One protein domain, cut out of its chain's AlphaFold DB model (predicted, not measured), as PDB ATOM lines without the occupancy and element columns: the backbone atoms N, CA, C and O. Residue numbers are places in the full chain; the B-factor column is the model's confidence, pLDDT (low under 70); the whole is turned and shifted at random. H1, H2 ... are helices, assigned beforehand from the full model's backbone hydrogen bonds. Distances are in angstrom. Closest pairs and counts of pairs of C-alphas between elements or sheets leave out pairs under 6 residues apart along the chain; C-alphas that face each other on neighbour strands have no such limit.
ATOM      1  N   PRO A 186      39.076 -40.805  28.984       88.50
ATOM      2  CA  PRO A 186      39.633 -41.571  27.861       88.50
ATOM      3  C   PRO A 186      38.581 -42.337  27.041       88.50
ATOM      4  O   PRO A 186      38.890 -42.865  25.977       88.50
ATOM      5  N   ASP A 187      37.365 -42.430  27.557       88.75
ATOM      6  CA  ASP A 187      36.201 -43.110  27.003       88.75
ATOM      7  C   ASP A 187      35.231 -42.159  26.279       88.75
ATOM      8  O   ASP A 187      34.196 -42.595  25.778       88.75
ATOM      9  N   THR A 188      35.585 -40.879  26.138       92.00
ATOM     10  CA  THR A 188      34.906 -39.958  25.219       92.00
ATOM     11  C   THR A 188      35.406 -40.136  23.791       92.00
ATOM     12  O   THR A 188      36.532 -40.579  23.538       92.00
ATOM     13  N   TYR A 189      34.579 -39.756  22.825       91.94
ATOM     14  CA  TYR A 189      35.047 -39.521  21.472       91.94
ATOM     15  C   TYR A 189      36.041 -38.347  21.454       91.94
ATOM     16  O   TYR A 189      35.907 -37.443  22.271       91.94
ATOM     17  N   PRO A 190      37.054 -38.352  20.573       94.00
ATOM     18  CA  PRO A 190      37.519 -39.470  19.763       94.00
ATOM     19  C   PRO A 190      38.508 -40.378  20.520       94.00
ATOM     20  O   PRO A 190      38.932 -41.396  19.973       94.00
ATOM     21  N   LEU A 191      38.872 -40.060  21.772       93.69
ATOM     22  CA  LEU A 191      39.879 -40.781  22.575       93.69
ATOM     23  C   LEU A 191      39.606 -42.280  22.722       93.69
ATOM     24  O   LEU A 191      40.548 -43.074  22.702       93.69
ATOM     25  N   TRP A 192      38.340 -42.689  22.768       91.25
ATOM     26  CA  TRP A 192      37.935 -44.093  22.858       91.25
ATOM     27  C   TRP A 192      38.418 -44.973  21.684       91.25
ATOM     28  O   TRP A 192      38.314 -46.204  21.729       91.25
ATOM     29  N   TRP A 193      38.945 -44.364  20.613       92.94
ATOM     30  CA  TRP A 193      39.500 -45.037  19.445       92.94
ATOM     31  C   TRP A 193      40.965 -45.399  19.661       92.94
ATOM     32  O   TRP A 193      41.420 -46.364  19.053       92.94
ATOM     33  N   LEU A 194      41.684 -44.717  20.564       91.56
ATOM     34  CA  LEU A 194      43.100 -44.993  20.833       91.56
ATOM     35  C   LEU A 194      43.340 -46.467  21.210       91.56
ATOM     36  O   LEU A 194      44.162 -47.108  20.552       91.56
ATOM     37  N   PRO A 195      42.574 -47.084  22.139       87.75
ATOM     38  CA  PRO A 195      42.722 -48.512  22.419       87.75
ATOM     39  C   PRO A 195      42.356 -49.426  21.240       87.75
ATOM     40  O   PRO A 195      42.784 -50.577  21.196       87.75
ATOM     41  N   ARG A 196      41.511 -48.959  20.311       86.94
ATOM     42  CA  ARG A 196      41.014 -49.753  19.173       86.94
ATOM     43  C   ARG A 196      41.962 -49.725  17.983       86.94
ATOM     44  O   ARG A 196      42.026 -50.703  17.251       86.94
ATOM     45  N   PHE A 197      42.697 -48.633  17.799       89.19
ATOM     46  CA  PHE A 197      43.660 -48.500  16.710       89.19
ATOM     47  C   PHE A 197      44.906 -49.360  16.901       89.19
ATOM     48  O   PHE A 197      45.583 -49.633  15.913       89.19
ATOM     49  N   GLN A 198      45.183 -49.825  18.128       89.12
ATOM     50  CA  GLN A 198      46.334 -50.685  18.428       89.12
ATOM     51  C   GLN A 198      47.620 -50.100  17.823       89.12
ATOM     52  O   GLN A 198      48.275 -50.712  16.969       89.12
ATOM     53  N   LEU A 199      47.918 -48.857  18.211       94.00
ATOM     54  CA  LEU A 199      49.108 -48.139  17.764       94.00
ATOM     55  C   LEU A 199      50.360 -48.944  18.122       94.00
ATOM     56  O   LEU A 199      50.495 -49.443  19.240       94.00
ATOM     57  N   SER A 200      51.268 -49.081  17.161       95.12
ATOM     58  CA  SER A 200      52.469 -49.918  17.285       95.12
ATOM     59  C   SER A 200      53.591 -49.268  18.100       95.12
ATOM     60  O   SER A 200      54.586 -49.920  18.409       95.12
ATOM     61  N   GLY A 201      53.477 -47.970  18.398       95.69
ATOM     62  CA  GLY A 201      54.581 -47.152  18.907       95.69
ATOM     63  C   GLY A 201      55.587 -46.742  17.822       95.69
ATOM     64  O   GLY A 201      56.559 -46.046  18.116       95.69
ATOM     65  N   ASN A 202      55.360 -47.130  16.561       97.88
ATOM     66  CA  ASN A 202      56.127 -46.686  15.406       97.88
ATOM     67  C   ASN A 202      55.261 -45.816  14.482       97.88
ATOM     68  O   ASN A 202      54.453 -46.327  13.706       97.88
ATOM     69  N   MET A 203      55.497 -44.499  14.501       98.00
ATOM     70  CA  MET A 203      54.742 -43.520  13.705       98.00
ATOM     71  C   MET A 203      54.703 -43.863  12.211       98.00
ATOM     72  O   MET A 203      53.663 -43.743  11.572       98.00
ATOM     73  N   ALA A 204      55.823 -44.323  11.644       98.06
ATOM     74  CA  ALA A 204      55.884 -44.665  10.228       98.06
ATOM     75  C   ALA A 204      55.062 -45.922   9.895       98.06
ATOM     76  O   ALA A 204      54.494 -45.995   8.808       98.06
ATOM     77  N   SER A 205      54.990 -46.909  10.797       98.06
ATOM     78  CA  SER A 205      54.124 -48.081  10.610       98.06
ATOM     79  C   SER A 205      52.659 -47.711  10.735       98.06
ATOM     80  O   SER A 205      51.884 -48.013   9.833       98.06
ATOM     81  N   ASP A 206      52.297 -46.980  11.788       98.06
ATOM     82  CA  ASP A 206      50.906 -46.601  12.027       98.06
ATOM     83  C   ASP A 206      50.358 -45.690  10.922       98.06
ATOM     84  O   ASP A 206      49.191 -45.814  10.546       98.06
ATOM     85  N   LEU A 207      51.201 -44.827  10.341       97.38
ATOM     86  CA  LEU A 207      50.840 -44.040   9.162       97.38
ATOM     87  C   LEU A 207      50.593 -44.930   7.939       97.38
ATOM     88  O   LEU A 207      49.565 -44.793   7.282       97.38
ATOM     89  N   ARG A 208      51.513 -45.857   7.628       97.56
ATOM     90  CA  ARG A 208      51.354 -46.782   6.487       97.56
ATOM     91  C   ARG A 208      50.124 -47.677   6.625       97.56
ATOM     92  O   ARG A 208      49.519 -48.028   5.620       97.56
ATOM     93  N   GLU A 209      49.778 -48.051   7.851       96.62
ATOM     94  CA  GLU A 209      48.615 -48.883   8.173       96.62
ATOM     95  C   GLU A 209      47.299 -48.083   8.218       96.62
ATOM     96  O   GLU A 209      46.244 -48.664   8.463       96.62
ATOM     97  N   GLY A 210      47.330 -46.763   7.987       95.12
ATOM     98  CA  GLY A 210      46.133 -45.915   7.984       95.12
ATOM     99  C   GLY A 210      45.515 -45.696   9.371       95.12
ATOM    100  O   GLY A 210      44.342 -45.336   9.488       95.12
ATOM    101  N   LYS A 211      46.285 -45.917  10.442       96.19
ATOM    102  CA  LYS A 211      45.820 -45.737  11.827       96.19
ATOM    103  C   LYS A 211      45.840 -44.280  12.276       96.19
ATOM    104  O   LYS A 211      45.140 -43.931  13.221       96.19
ATOM    105  N   ILE A 212      46.647 -43.441  11.631       97.38
ATOM    106  CA  ILE A 212      46.841 -42.037  12.003       97.38
ATOM    107  C   ILE A 212      46.855 -41.128  10.775       97.38
ATOM    108  O   ILE A 212      47.199 -41.554   9.674       97.38
ATOM    109  N   VAL A 213      46.539 -39.856  11.007       97.44
ATOM    110  CA  VAL A 213      46.798 -38.741  10.091       97.44
ATOM    111  C   VAL A 213      47.727 -37.775  10.821       97.44
ATOM    112  O   VAL A 213      47.535 -37.512  12.007       97.44
ATOM    113  N   LEU A 214      48.774 -37.304  10.145       97.75
ATOM    114  CA  LEU A 214      49.809 -36.487  10.775       97.75
ATOM    115  C   LEU A 214      49.399 -35.010  10.882       97.75
ATOM    116  O   LEU A 214      48.726 -34.500   9.982       97.75
ATOM    117  N   PRO A 215      49.872 -34.290  11.918       97.06
ATOM    118  CA  PRO A 215      49.778 -32.835  12.014       97.06
ATOM    119  C   PRO A 215      50.185 -32.094  10.741       97.06
ATOM    120  O   PRO A 215      49.476 -31.203  10.285       97.06
ATOM    121  N   THR A 216      51.313 -32.463  10.134       95.88
ATOM    122  CA  THR A 216      51.776 -31.815   8.899       95.88
ATOM    123  C   THR A 216      50.790 -31.949   7.741       95.88
ATOM    124  O   THR A 216      50.687 -31.011   6.950       95.88
ATOM    125  N   THR A 217      50.034 -33.052   7.680       95.44
ATOM    126  CA  THR A 217      48.951 -33.262   6.712       95.44
ATOM    127  C   THR A 217      47.766 -32.343   7.014       95.44
ATOM    128  O   THR A 217      47.416 -31.518   6.172       95.44
ATOM    129  N   ILE A 218      47.206 -32.398   8.229       95.06
ATOM    130  CA  ILE A 218      46.010 -31.607   8.592       95.06
ATOM    131  C   ILE A 218      46.246 -30.089   8.544       95.06
ATOM    132  O   ILE A 218      45.311 -29.326   8.325       95.06
ATOM    133  N   LEU A 219      47.490 -29.626   8.720       94.44
ATOM    134  CA  LEU A 219      47.851 -28.207   8.601       94.44
ATOM    135  C   LEU A 219      47.872 -27.700   7.148       94.44
ATOM    136  O   LEU A 219      47.980 -26.494   6.932       94.44
ATOM    137  N   GLN A 220      47.860 -28.595   6.159       92.06
ATOM    138  CA  GLN A 220      47.927 -28.259   4.730       92.06
ATOM    139  C   GLN A 220      46.637 -28.598   3.981       92.06
ATOM    140  O   GLN A 220      46.480 -28.213   2.821       92.06
ATOM    141  N   GLU A 221      45.725 -29.320   4.622       93.12
ATOM    142  CA  GLU A 221      44.458 -29.704   4.029       93.12
ATOM    143  C   GLU A 221      43.573 -28.480   3.760       93.12
ATOM    144  O   GLU A 221      43.427 -27.607   4.619       93.12
ATOM    145  N   PRO A 222      42.944 -28.397   2.575       91.00
ATOM    146  CA  PRO A 222      41.917 -27.399   2.353       91.00
ATOM    147  C   PRO A 222      40.703 -27.710   3.231       91.00
ATOM    148  O   PRO A 222      40.347 -28.870   3.430       91.00
ATOM    149  N   GLU A 223      39.978 -26.672   3.641       86.06
ATOM    150  CA  GLU A 223      38.720 -26.780   4.400       86.06
ATOM    151  C   GLU A 223      37.715 -27.780   3.785       86.06
ATOM    152  O   GLU A 223      36.944 -28.429   4.491       86.06
ATOM    153  N   THR A 224      37.753 -27.944   2.457       88.12
ATOM    154  CA  THR A 224      36.865 -28.810   1.670       88.12
ATOM    155  C   THR A 224      37.326 -30.263   1.541       88.12
ATOM    156  O   THR A 224      36.715 -31.001   0.771       88.12
ATOM    157  N   VAL A 225      38.410 -30.676   2.203       91.94
ATOM    158  CA  VAL A 225      38.875 -32.068   2.136       91.94
ATOM    159  C   VAL A 225      37.785 -33.019   2.652       91.94
ATOM    160  O   VAL A 225      37.199 -32.806   3.723       91.94
ATOM    161  N   ASP A 226      37.489 -34.056   1.864       90.69
ATOM    162  CA  ASP A 226      36.604 -35.139   2.283       90.69
ATOM    163  C   ASP A 226      37.383 -36.096   3.186       90.69
ATOM    164  O   ASP A 226      38.324 -36.759   2.753       90.69
ATOM    165  N   ILE A 227      36.970 -36.155   4.450       93.19
ATOM    166  CA  ILE A 227      37.597 -36.997   5.471       93.19
ATOM    167  C   ILE A 227      36.764 -38.234   5.795       93.19
ATOM    168  O   ILE A 227      37.061 -38.914   6.773       93.19
ATOM    169  N   SER A 228      35.710 -38.530   5.031       89.38
ATOM    170  CA  SER A 228      34.746 -39.599   5.331       89.38
ATOM    171  C   SER A 228      35.399 -40.954   5.640       89.38
ATOM    172  O   SER A 228      34.983 -41.641   6.571       89.38
ATOM    173  N   ASN A 229      36.478 -41.305   4.935       90.44
ATOM    174  CA  ASN A 229      37.209 -42.568   5.116       90.44
ATOM    175  C   ASN A 229      38.240 -42.559   6.258       90.44
ATOM    176  O   ASN A 229      38.829 -43.592   6.571       90.44
ATOM    177  N   SER A 230      38.479 -41.406   6.870       93.50
ATOM    178  CA  SER A 230      39.531 -41.177   7.867       93.50
ATOM    179  C   SER A 230      39.048 -40.303   9.024       93.50
ATOM    180  O   SER A 230      39.848 -39.676   9.716       93.50
ATOM    181  N   LEU A 231      37.729 -40.231   9.213       92.50
ATOM    182  CA  LEU A 231      37.047 -39.308  10.114       92.50
ATOM    183  C   LEU A 231      37.604 -39.406  11.539       92.50
ATOM    184  O   LEU A 231      38.055 -38.420  12.109       92.50
ATOM    185  N   ASN A 232      37.677 -40.625  12.076       94.12
ATOM    186  CA  ASN A 232      38.185 -40.872  13.427       94.12
ATOM    187  C   ASN A 232      39.665 -40.505  13.576       94.12
ATOM    188  O   ASN A 232      40.066 -39.979  14.611       94.12
ATOM    189  N   GLN A 233      40.478 -40.769  12.552       96.12
ATOM    190  CA  GLN A 233      41.894 -40.419  12.543       96.12
ATOM    191  C   GLN A 233      42.091 -38.899  12.525       96.12
ATOM    192  O   GLN A 233      42.979 -38.407  13.215       96.12
ATOM    193  N   HIS A 234      41.253 -38.162  11.788       97.19
ATOM    194  CA  HIS A 234      41.295 -36.699  11.745       97.19
ATOM    195  C   HIS A 234      40.895 -36.087  13.083       97.19
ATOM    196  O   HIS A 234      41.659 -35.300  13.631       97.19
ATOM    197  N   TYR A 235      39.764 -36.499  13.659       96.88
ATOM    198  CA  TYR A 235      39.338 -35.999  14.967       96.88
ATOM    199  C   TYR A 235      40.346 -36.344  16.072       96.88
ATOM    200  O   TYR A 235      40.666 -35.496  16.906       96.88
ATOM    201  N   LEU A 236      40.952 -37.539  16.039       96.81
ATOM    202  CA  LEU A 236      42.078 -37.855  16.922       96.81
ATOM    203  C   LEU A 236      43.282 -36.937  16.688       96.81
ATOM    204  O   LEU A 236      43.900 -36.509  17.662       96.81
ATOM    205  N   ALA A 237      43.625 -36.630  15.436       97.69
ATOM    206  CA  ALA A 237      44.711 -35.710  15.118       97.69
ATOM    207  C   ALA A 237      44.447 -34.303  15.659       97.69
ATOM    208  O   ALA A 237      45.314 -33.754  16.343       97.69
ATOM    209  N   TRP A 238      43.243 -33.771  15.439       98.06
ATOM    210  CA  TRP A 238      42.815 -32.454  15.907       98.06
ATOM    211  C   TRP A 238      42.819 -32.359  17.432       98.06
ATOM    212  O   TRP A 238      43.490 -31.480  17.977       98.06
ATOM    213  N   LEU A 239      42.177 -33.304  18.130       98.00
ATOM    214  CA  LEU A 239      42.182 -33.329  19.594       98.00
ATOM    215  C   LEU A 239      43.602 -33.488  20.150       98.00
ATOM    216  O   LEU A 239      44.006 -32.737  21.037       98.00
ATOM    217  N   CYS A 240      44.384 -34.452  19.651       97.62
ATOM    218  CA  CYS A 240      45.734 -34.683  20.170       97.62
ATOM    219  C   CYS A 240      46.643 -33.472  19.932       97.62
ATOM    220  O   CYS A 240      47.506 -33.197  20.764       97.62
ATOM    221  N   MET A 241      46.442 -32.730  18.840       97.75
ATOM    222  CA  MET A 241      47.185 -31.505  18.553       97.75
ATOM    223  C   MET A 241      46.772 -30.354  19.478       97.75
ATOM    224  O   MET A 241      47.642 -29.764  20.121       97.75
ATOM    225  N   ALA A 242      45.472 -30.093  19.641       98.12
ATOM    226  CA  ALA A 242      44.977 -29.086  20.582       98.12
ATOM    227  C   ALA A 242      45.408 -29.392  22.027       98.12
ATOM    228  O   ALA A 242      45.895 -28.517  22.745       98.12
ATOM    229  N   HIS A 243      45.319 -30.657  22.445       98.19
ATOM    230  CA  HIS A 243      45.757 -31.077  23.771       98.19
ATOM    231  C   HIS A 243      47.281 -31.010  23.938       98.19
ATOM    232  O   HIS A 243      47.755 -30.652  25.017       98.19
ATOM    233  N   LEU A 244      48.074 -31.345  22.914       98.19
ATOM    234  CA  LEU A 244      49.529 -31.168  22.955       98.19
ATOM    235  C   LEU A 244      49.871 -29.703  23.242       98.19
ATOM    236  O   LEU A 244      50.627 -29.433  24.174       98.19
ATOM    237  N   PHE A 245      49.295 -28.770  22.485       98.00
ATOM    238  CA  PHE A 245      49.554 -27.341  22.659       98.00
ATOM    239  C   PHE A 245      49.096 -26.843  24.026       98.00
ATOM    240  O   PHE A 245      49.896 -26.252  24.750       98.00
ATOM    241  N   HIS A 246      47.874 -27.189  24.441       97.81
ATOM    242  CA  HIS A 246      47.358 -26.848  25.769       97.81
ATOM    243  C   HIS A 246      48.235 -27.388  26.906       97.81
ATOM    244  O   HIS A 246      48.497 -26.683  27.875       97.81
ATOM    245  N   SER A 247      48.708 -28.634  26.798       96.88
ATOM    246  CA  SER A 247      49.548 -29.262  27.830       96.88
ATOM    247  C   SER A 247      51.002 -28.785  27.829       96.88
ATOM    248  O   SER A 247      51.670 -28.887  28.855       96.88
ATOM    249  N   THR A 248      51.489 -28.267  26.699       96.88
ATOM    250  CA  THR A 248      52.839 -27.703  26.575       96.88
ATOM    251  C   THR A 248      52.881 -26.293  27.151       96.88
ATOM    252  O   THR A 248      53.732 -25.998  27.985       96.88
ATOM    253  N   ASP A 249      51.956 -25.439  26.714       96.81
ATOM    254  CA  ASP A 249      51.789 -24.076  27.209       96.81
ATOM    255  C   ASP A 249      50.359 -23.603  26.909       96.81
ATOM    256  O   ASP A 249      50.030 -23.157  25.805       96.81
ATOM    257  N   SER A 250      49.486 -23.702  27.913       95.69
ATOM    258  CA  SER A 250      48.075 -23.324  27.789       95.69
ATOM    259  C   SER A 250      47.873 -21.829  27.543       95.69
ATOM    260  O   SER A 250      46.883 -21.444  26.920       95.69
ATOM    261  N   SER A 251      48.809 -20.983  27.990       94.50
ATOM    262  CA  SER A 251      48.741 -19.537  27.778       94.50
ATOM    263  C   SER A 251      49.120 -19.191  26.344       94.50
ATOM    264  O   SER A 251      48.404 -18.431  25.696       94.50
ATOM    265  N   ALA A 252      50.185 -19.799  25.813       95.75
ATOM    266  CA  ALA A 252      50.549 -19.650  24.407       95.75
ATOM    267  C   ALA A 252      49.460 -20.210  23.478       95.75
ATOM    268  O   ALA A 252      49.129 -19.571  22.481       95.75
ATOM    269  N   TRP A 253      48.846 -21.349  23.831       96.75
ATOM    270  CA  TRP A 253      47.743 -21.939  23.059       96.75
ATOM    271  C   TRP A 253      46.544 -20.999  23.004       96.75
ATOM    272  O   TRP A 253      46.063 -20.671  21.922       96.75
ATOM    273  N   LYS A 254      46.115 -20.496  24.167       95.38
ATOM    274  CA  LYS A 254      45.067 -19.480  24.266       95.38
ATOM    275  C   LYS A 254      45.387 -18.263  23.398       95.38
ATOM    276  O   LYS A 254      44.543 -17.831  22.619       95.38
ATOM    277  N   MET A 255      46.585 -17.696  23.533       93.94
ATOM    278  CA  MET A 255      46.965 -16.496  22.784       93.94
ATOM    279  C   MET A 255      46.960 -16.741  21.276       93.94
ATOM    280  O   MET A 255      46.446 -15.906  20.533       93.94
ATOM    281  N   TRP A 256      47.462 -17.892  20.830       95.69
ATOM    282  CA  TRP A 256      47.413 -18.284  19.426       95.69
ATOM    283  C   TRP A 256      45.968 -18.350  18.919       95.69
ATOM    284  O   TRP A 256      45.634 -17.659  17.961       95.69
ATOM    285  N   VAL A 257      45.088 -19.080  19.615       95.75
ATOM    286  CA  VAL A 257      43.673 -19.213  19.228       95.75
ATOM    287  C   VAL A 257      42.979 -17.853  19.142       95.75
ATOM    288  O   VAL A 257      42.255 -17.591  18.186       95.75
ATOM    289  N   LEU A 258      43.186 -16.986  20.135       93.56
ATOM    290  CA  LEU A 258      42.426 -15.742  20.254       93.56
ATOM    291  C   LEU A 258      42.983 -14.587  19.417       93.56
ATOM    292  O   LEU A 258      42.245 -13.647  19.133       93.56
ATOM    293  N   THR A 259      44.275 -14.602  19.071       89.75
ATOM    294  CA  THR A 259      44.937 -13.406  18.514       89.75
ATOM    295  C   THR A 259      45.861 -13.658  17.329       89.75
ATOM    296  O   THR A 259      46.087 -12.735  16.551       89.75
ATOM    297  N   ASP A 260      46.387 -14.872  17.163       86.00
ATOM    298  CA  ASP A 260      47.446 -15.164  16.190       86.00
ATOM    299  C   ASP A 260      47.234 -16.536  15.544       86.00
ATOM    300  O   ASP A 260      48.155 -17.340  15.479       86.00
ATOM    301  N   GLY A 261      46.010 -16.814  15.075       86.69
ATOM    302  CA  GLY A 261      45.585 -18.088  14.466       86.69
ATOM    303  C   GLY A 261      46.244 -18.411  13.115       86.69
ATOM    304  O   GLY A 261      45.599 -18.945  12.213       86.69
ATOM    305  N   THR A 262      47.510 -18.033  12.940       89.75
ATOM    306  CA  THR A 262      48.332 -18.211  11.745       89.75
ATOM    307  C   THR A 262      49.303 -19.376  11.921       89.75
ATOM    308  O   THR A 262      49.678 -19.738  13.038       89.75
ATOM    309  N   ASP A 263      49.756 -19.966  10.814       89.31
ATOM    310  CA  ASP A 263      50.777 -21.018  10.870       89.31
ATOM    311  C   ASP A 263      52.110 -20.506  11.441       89.31
ATOM    312  O   ASP A 263      52.740 -21.171  12.260       89.31
ATOM    313  N   GLU A 264      52.517 -19.292  11.064       90.94
ATOM    314  CA  GLU A 264      53.734 -18.664  11.583       90.94
ATOM    315  C   GLU A 264      53.649 -18.452  13.100       90.94
ATOM    316  O   GLU A 264      54.571 -18.834  13.827       90.94
ATOM    317  N   GLY A 265      52.520 -17.927  13.583       92.62
ATOM    318  CA  GLY A 265      52.231 -17.787  15.008       92.62
ATOM    319  C   GLY A 265      52.297 -19.123  15.743       92.62
ATOM    320  O   GLY A 265      52.897 -19.219  16.818       92.62
ATOM    321  N   LEU A 266      51.766 -20.186  15.127       94.19
ATOM    322  CA  LEU A 266      51.768 -21.525  15.712       94.19
ATOM    323  C   LEU A 266      53.198 -22.044  15.875       94.19
ATOM    324  O   LEU A 266      53.573 -22.519  16.947       94.19
ATOM    325  N   MET A 267      54.016 -21.923  14.827       94.00
ATOM    326  CA  MET A 267      55.405 -22.386  14.850       94.00
ATOM    327  C   MET A 267      56.287 -21.532  15.767       94.00
ATOM    328  O   MET A 267      57.217 -22.045  16.390       94.00
ATOM    329  N   LYS A 268      55.996 -20.236  15.893       94.25
ATOM    330  CA  LYS A 268      56.672 -19.354  16.849       94.25
ATOM    331  C   LYS A 268      56.380 -19.765  18.293       94.25
ATOM    332  O   LYS A 268      57.300 -19.791  19.105       94.25
ATOM    333  N   ALA A 269      55.125 -20.093  18.602       95.00
ATOM    334  CA  ALA A 269      54.701 -20.483  19.944       95.00
ATOM    335  C   ALA A 269      55.166 -21.897  20.322       95.00
ATOM    336  O   ALA A 269      55.642 -22.124  21.431       95.00
ATOM    337  N   PHE A 270      55.062 -22.848  19.391       96.06
ATOM    338  CA  PHE A 270      55.252 -24.269  19.679       96.06
ATOM    339  C   PHE A 270      56.453 -24.888  18.971       96.06
ATOM    340  O   PHE A 270      56.610 -26.105  18.995       96.06
ATOM    341  N   GLY A 271      57.338 -24.102  18.369       94.69
ATOM    342  CA  GLY A 271      58.547 -24.592  17.710       94.69
ATOM    343  C   GLY A 271      58.312 -25.140  16.295       94.69
ATOM    344  O   GLY A 271      57.202 -25.107  15.769       94.69
ATOM    345  N   PRO A 272      59.369 -25.653  15.645       95.38
ATOM    346  CA  PRO A 272      59.369 -25.862  14.205       95.38
ATOM    347  C   PRO A 272      58.478 -27.024  13.759       95.38
ATOM    348  O   PRO A 272      58.425 -28.083  14.396       95.38
ATOM    349  N   ARG A 273      57.889 -26.861  12.569       94.44
ATOM    350  CA  ARG A 273      57.058 -27.872  11.897       94.44
ATOM    351  C   ARG A 273      57.774 -29.215  11.729       94.44
ATOM    352  O   ARG A 273      57.148 -30.258  11.868       94.44
ATOM    353  N   SER A 274      59.089 -29.201  11.504       95.75
ATOM    354  CA  SER A 274      59.906 -30.407  11.290       95.75
ATOM    355  C   SER A 274      59.911 -31.391  12.465       95.75
ATOM    356  O   SER A 274      60.235 -32.558  12.270       95.75
ATOM    357  N   THR A 275      59.555 -30.949  13.674       96.75
ATOM    358  CA  THR A 275      59.469 -31.815  14.862       96.75
ATOM    359  C   THR A 275      58.034 -32.026  15.340       96.75
ATOM    360  O   THR A 275      57.822 -32.709  16.342       96.75
ATOM    361  N   LEU A 276      57.043 -31.426  14.672       97.38
ATOM    362  CA  LEU A 276      55.655 -31.432  15.126       97.38
ATOM    363  C   LEU A 276      55.077 -32.850  15.157       97.38
ATOM    364  O   LEU A 276      54.598 -33.270  16.205       97.38
ATOM    365  N   ASP A 277      55.203 -33.605  14.065       98.31
ATOM    366  CA  ASP A 277      54.640 -34.958  13.960       98.31
ATOM    367  C   ASP A 277      55.206 -35.902  15.026       98.31
ATOM    368  O   ASP A 277      54.459 -36.610  15.696       98.31
ATOM    369  N   ALA A 278      56.522 -35.856  15.256       98.38
ATOM    370  CA  ALA A 278      57.175 -36.691  16.259       98.38
ATOM    371  C   ALA A 278      56.707 -36.357  17.687       98.38
ATOM    372  O   ALA A 278      56.442 -37.258  18.483       98.38
ATOM    373  N   ARG A 279      56.579 -35.064  18.016       98.25
ATOM    374  CA  ARG A 279      56.091 -34.614  19.332       98.25
ATOM    375  C   ARG A 279      54.624 -34.962  19.537       98.25
ATOM    376  O   ARG A 279      54.255 -35.441  20.606       98.25
ATOM    377  N   TRP A 280      53.811 -34.759  18.507       98.44
ATOM    378  CA  TRP A 280      52.403 -35.127  18.497       98.44
ATOM    379  C   TRP A 280      52.207 -36.631  18.663       98.44
ATOM    380  O   TRP A 280      51.432 -37.038  19.521       98.44
ATOM    381  N   TYR A 281      52.955 -37.462  17.937       98.56
ATOM    382  CA  TYR A 281      52.826 -38.912  18.043       98.56
ATOM    383  C   TYR A 281      53.260 -39.407  19.427       98.56
ATOM    384  O   TYR A 281      52.554 -40.189  20.057       98.56
ATOM    385  N   ALA A 282      54.363 -38.878  19.969       98.19
ATOM    386  CA  ALA A 282      54.772 -39.170  21.343       98.19
ATOM    387  C   ALA A 282      53.701 -38.764  22.374       98.19
ATOM    388  O   ALA A 282      53.499 -39.459  23.369       98.19
ATOM    389  N   HIS A 283      52.998 -37.651  22.145       97.50
ATOM    390  CA  HIS A 283      51.884 -37.212  22.986       97.50
ATOM    391  C   HIS A 283      50.654 -38.119  22.854       97.50
ATOM    392  O   HIS A 283      50.099 -38.543  23.866       97.50
ATOM    393  N   MET A 284      50.278 -38.491  21.629       96.31
ATOM    394  CA  MET A 284      49.208 -39.451  21.354       96.31
ATOM    395  C   MET A 284      49.472 -40.799  22.041       96.31
ATOM    396  O   MET A 284      48.555 -41.366  22.632       96.31
ATOM    397  N   MET A 285      50.720 -41.282  22.049       96.19
ATOM    398  CA  MET A 285      51.085 -42.513  22.759       96.19
ATOM    399  C   MET A 285      50.865 -42.400  24.271       96.19
ATOM    400  O   MET A 285      50.267 -43.296  24.858       96.19
ATOM    401  N   LYS A 286      51.223 -41.271  24.901       94.62
ATOM    402  CA  LYS A 286      50.934 -41.044  26.334       94.62
ATOM    403  C   LYS A 286      49.435 -41.076  26.636       94.62
ATOM    404  O   LYS A 286      49.020 -41.605  27.671       94.62
ATOM    405  N   LEU A 287      48.620 -40.501  25.749       93.38
ATOM    406  CA  LEU A 287      47.162 -40.547  25.873       93.38
ATOM    407  C   LEU A 287      46.635 -41.978  25.701       93.38
ATOM    408  O   LEU A 287      45.790 -42.408  26.484       93.38
ATOM    409  N   SER A 288      47.175 -42.728  24.738       92.75
ATOM    410  CA  SER A 288      46.838 -44.136  24.501       92.75
ATOM    411  C   SER A 288      47.166 -45.011  25.716       92.75
ATOM    412  O   SER A 288      46.310 -45.761  26.184       92.75
ATOM    413  N   ASP A 289      48.360 -44.864  26.292       90.56
ATOM    414  CA  ASP A 289      48.775 -45.601  27.491       90.56
ATOM    415  C   ASP A 289      47.854 -45.291  28.679       90.56
ATOM    416  O   ASP A 289      47.395 -46.194  29.380       90.56
ATOM    417  N   SER A 290      47.505 -44.013  28.856       85.94
ATOM    418  CA  SER A 290      46.575 -43.568  29.901       85.94
ATOM    419  C   SER A 290      45.162 -44.127  29.712       85.94
ATOM    420  O   SER A 290      44.475 -44.405  30.695       85.94
ATOM    421  N   ALA A 291      44.712 -44.282  28.464       84.00
ATOM    422  CA  ALA A 291      43.417 -44.870  28.136       84.00
ATOM    423  C   ALA A 291      43.397 -46.390  28.361       84.00
ATOM    424  O   ALA A 291      42.401 -46.928  28.841       84.00
ATOM    425  N   ASN A 292      44.502 -47.079  28.065       81.56
ATOM    426  CA  ASN A 292      44.629 -48.524  28.261       81.56
ATOM    427  C   ASN A 292      44.781 -48.914  29.735       81.56
ATOM    428  O   ASN A 292      44.251 -49.944  30.134       81.56
ATOM    429  N   ALA A 293      45.435 -48.088  30.556       76.12
ATOM    430  CA  ALA A 293      45.627 -48.355  31.984       76.12
ATOM    431  C   ALA A 293      44.328 -48.347  32.820       76.12
ATOM    432  O   ALA A 293      44.357 -48.712  33.993       76.12
ATOM    433  N   LYS A 294      43.204 -47.893  32.251       61.66
ATOM    434  CA  LYS A 294      41.894 -47.871  32.919       61.66
ATOM    435  C   LYS A 294      40.995 -49.070  32.588       61.66
ATOM    436  O   LYS A 294      39.887 -49.122  33.117       61.66
ATOM    437  N   LYS A 295      41.434 -49.977  31.710       53.47
ATOM    438  CA  LYS A 295      40.750 -51.248  31.419       53.47
ATOM    439  C   LYS A 295      41.263 -52.351  32.333       53.47
ATOM    440  O   LYS A 295      40.430 -53.202  32.706       53.47
TER     441      LYS A 295
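This is residues 186 to 295 of the 295 residues of an uncharacterized protein of Fibrobacteres bacterium (UniProt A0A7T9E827). Two long helices, H4 and H7, cross as an X and form the core, with a helical hairpin of H5 and H6 at one end of the domain and H1 at the other. Short H3 packs on both long helices, H2 is near H7, and residues 221 to 226 stick out. The printed part has 110 residues, seven named helices, H1 to H7 along the chain, and no named strand: all helix. It is compact, radius of gyration of the C-alphas 14.0 A, spanning 39 by 30 by 24 A.

H4, residues 228 to 248, touches H7, residues 273 to 292, about perpendicular at 83 degrees, through residues 240 to 244 and 280 to 284 alone; the closest C-alphas, of Cys 240 and Met 284, are 6.0 A apart. H3, residues 215 to 218, touches both, its Pro 215 C-alpha 6.6 A from that of Ala 237 and 5.7 A from that of Asp 277, the closest pairs. H5, residues 250 to 259, touches H4 only at the corner, closest C-alphas His 246 and Trp 253, 5.6 A. H6, residues 263 to 270, forms a hairpin with H5, closest C-alphas Ala 252 and Ala 269, 6.2 A. H1, residues 191 to 197, touches H7 at residues 287 to 292 alone, closest C-alphas Leu 194 and Ser 288, 5.3 A. H2, residues 203 to 208, is close to but not clearly touching H7. Every O i to N i+4 pair is within hydrogen-bond range in H2, H5 and H6, against 15 of 17 in H4, 14 of 16 in H7 and 1 of 3 in H1, which has 3 of 4 O i to N i+3 pairs; H3 is too short.

H4 runs 30.3 A from C-alpha 228 at (34.746, -39.599, 5.331); H7 runs 29.1 A to C-alpha 292 at (44.629, -48.524, 28.261).

The printed part has no cut and no long link; residues 294 to 295 have pLDDT under 70.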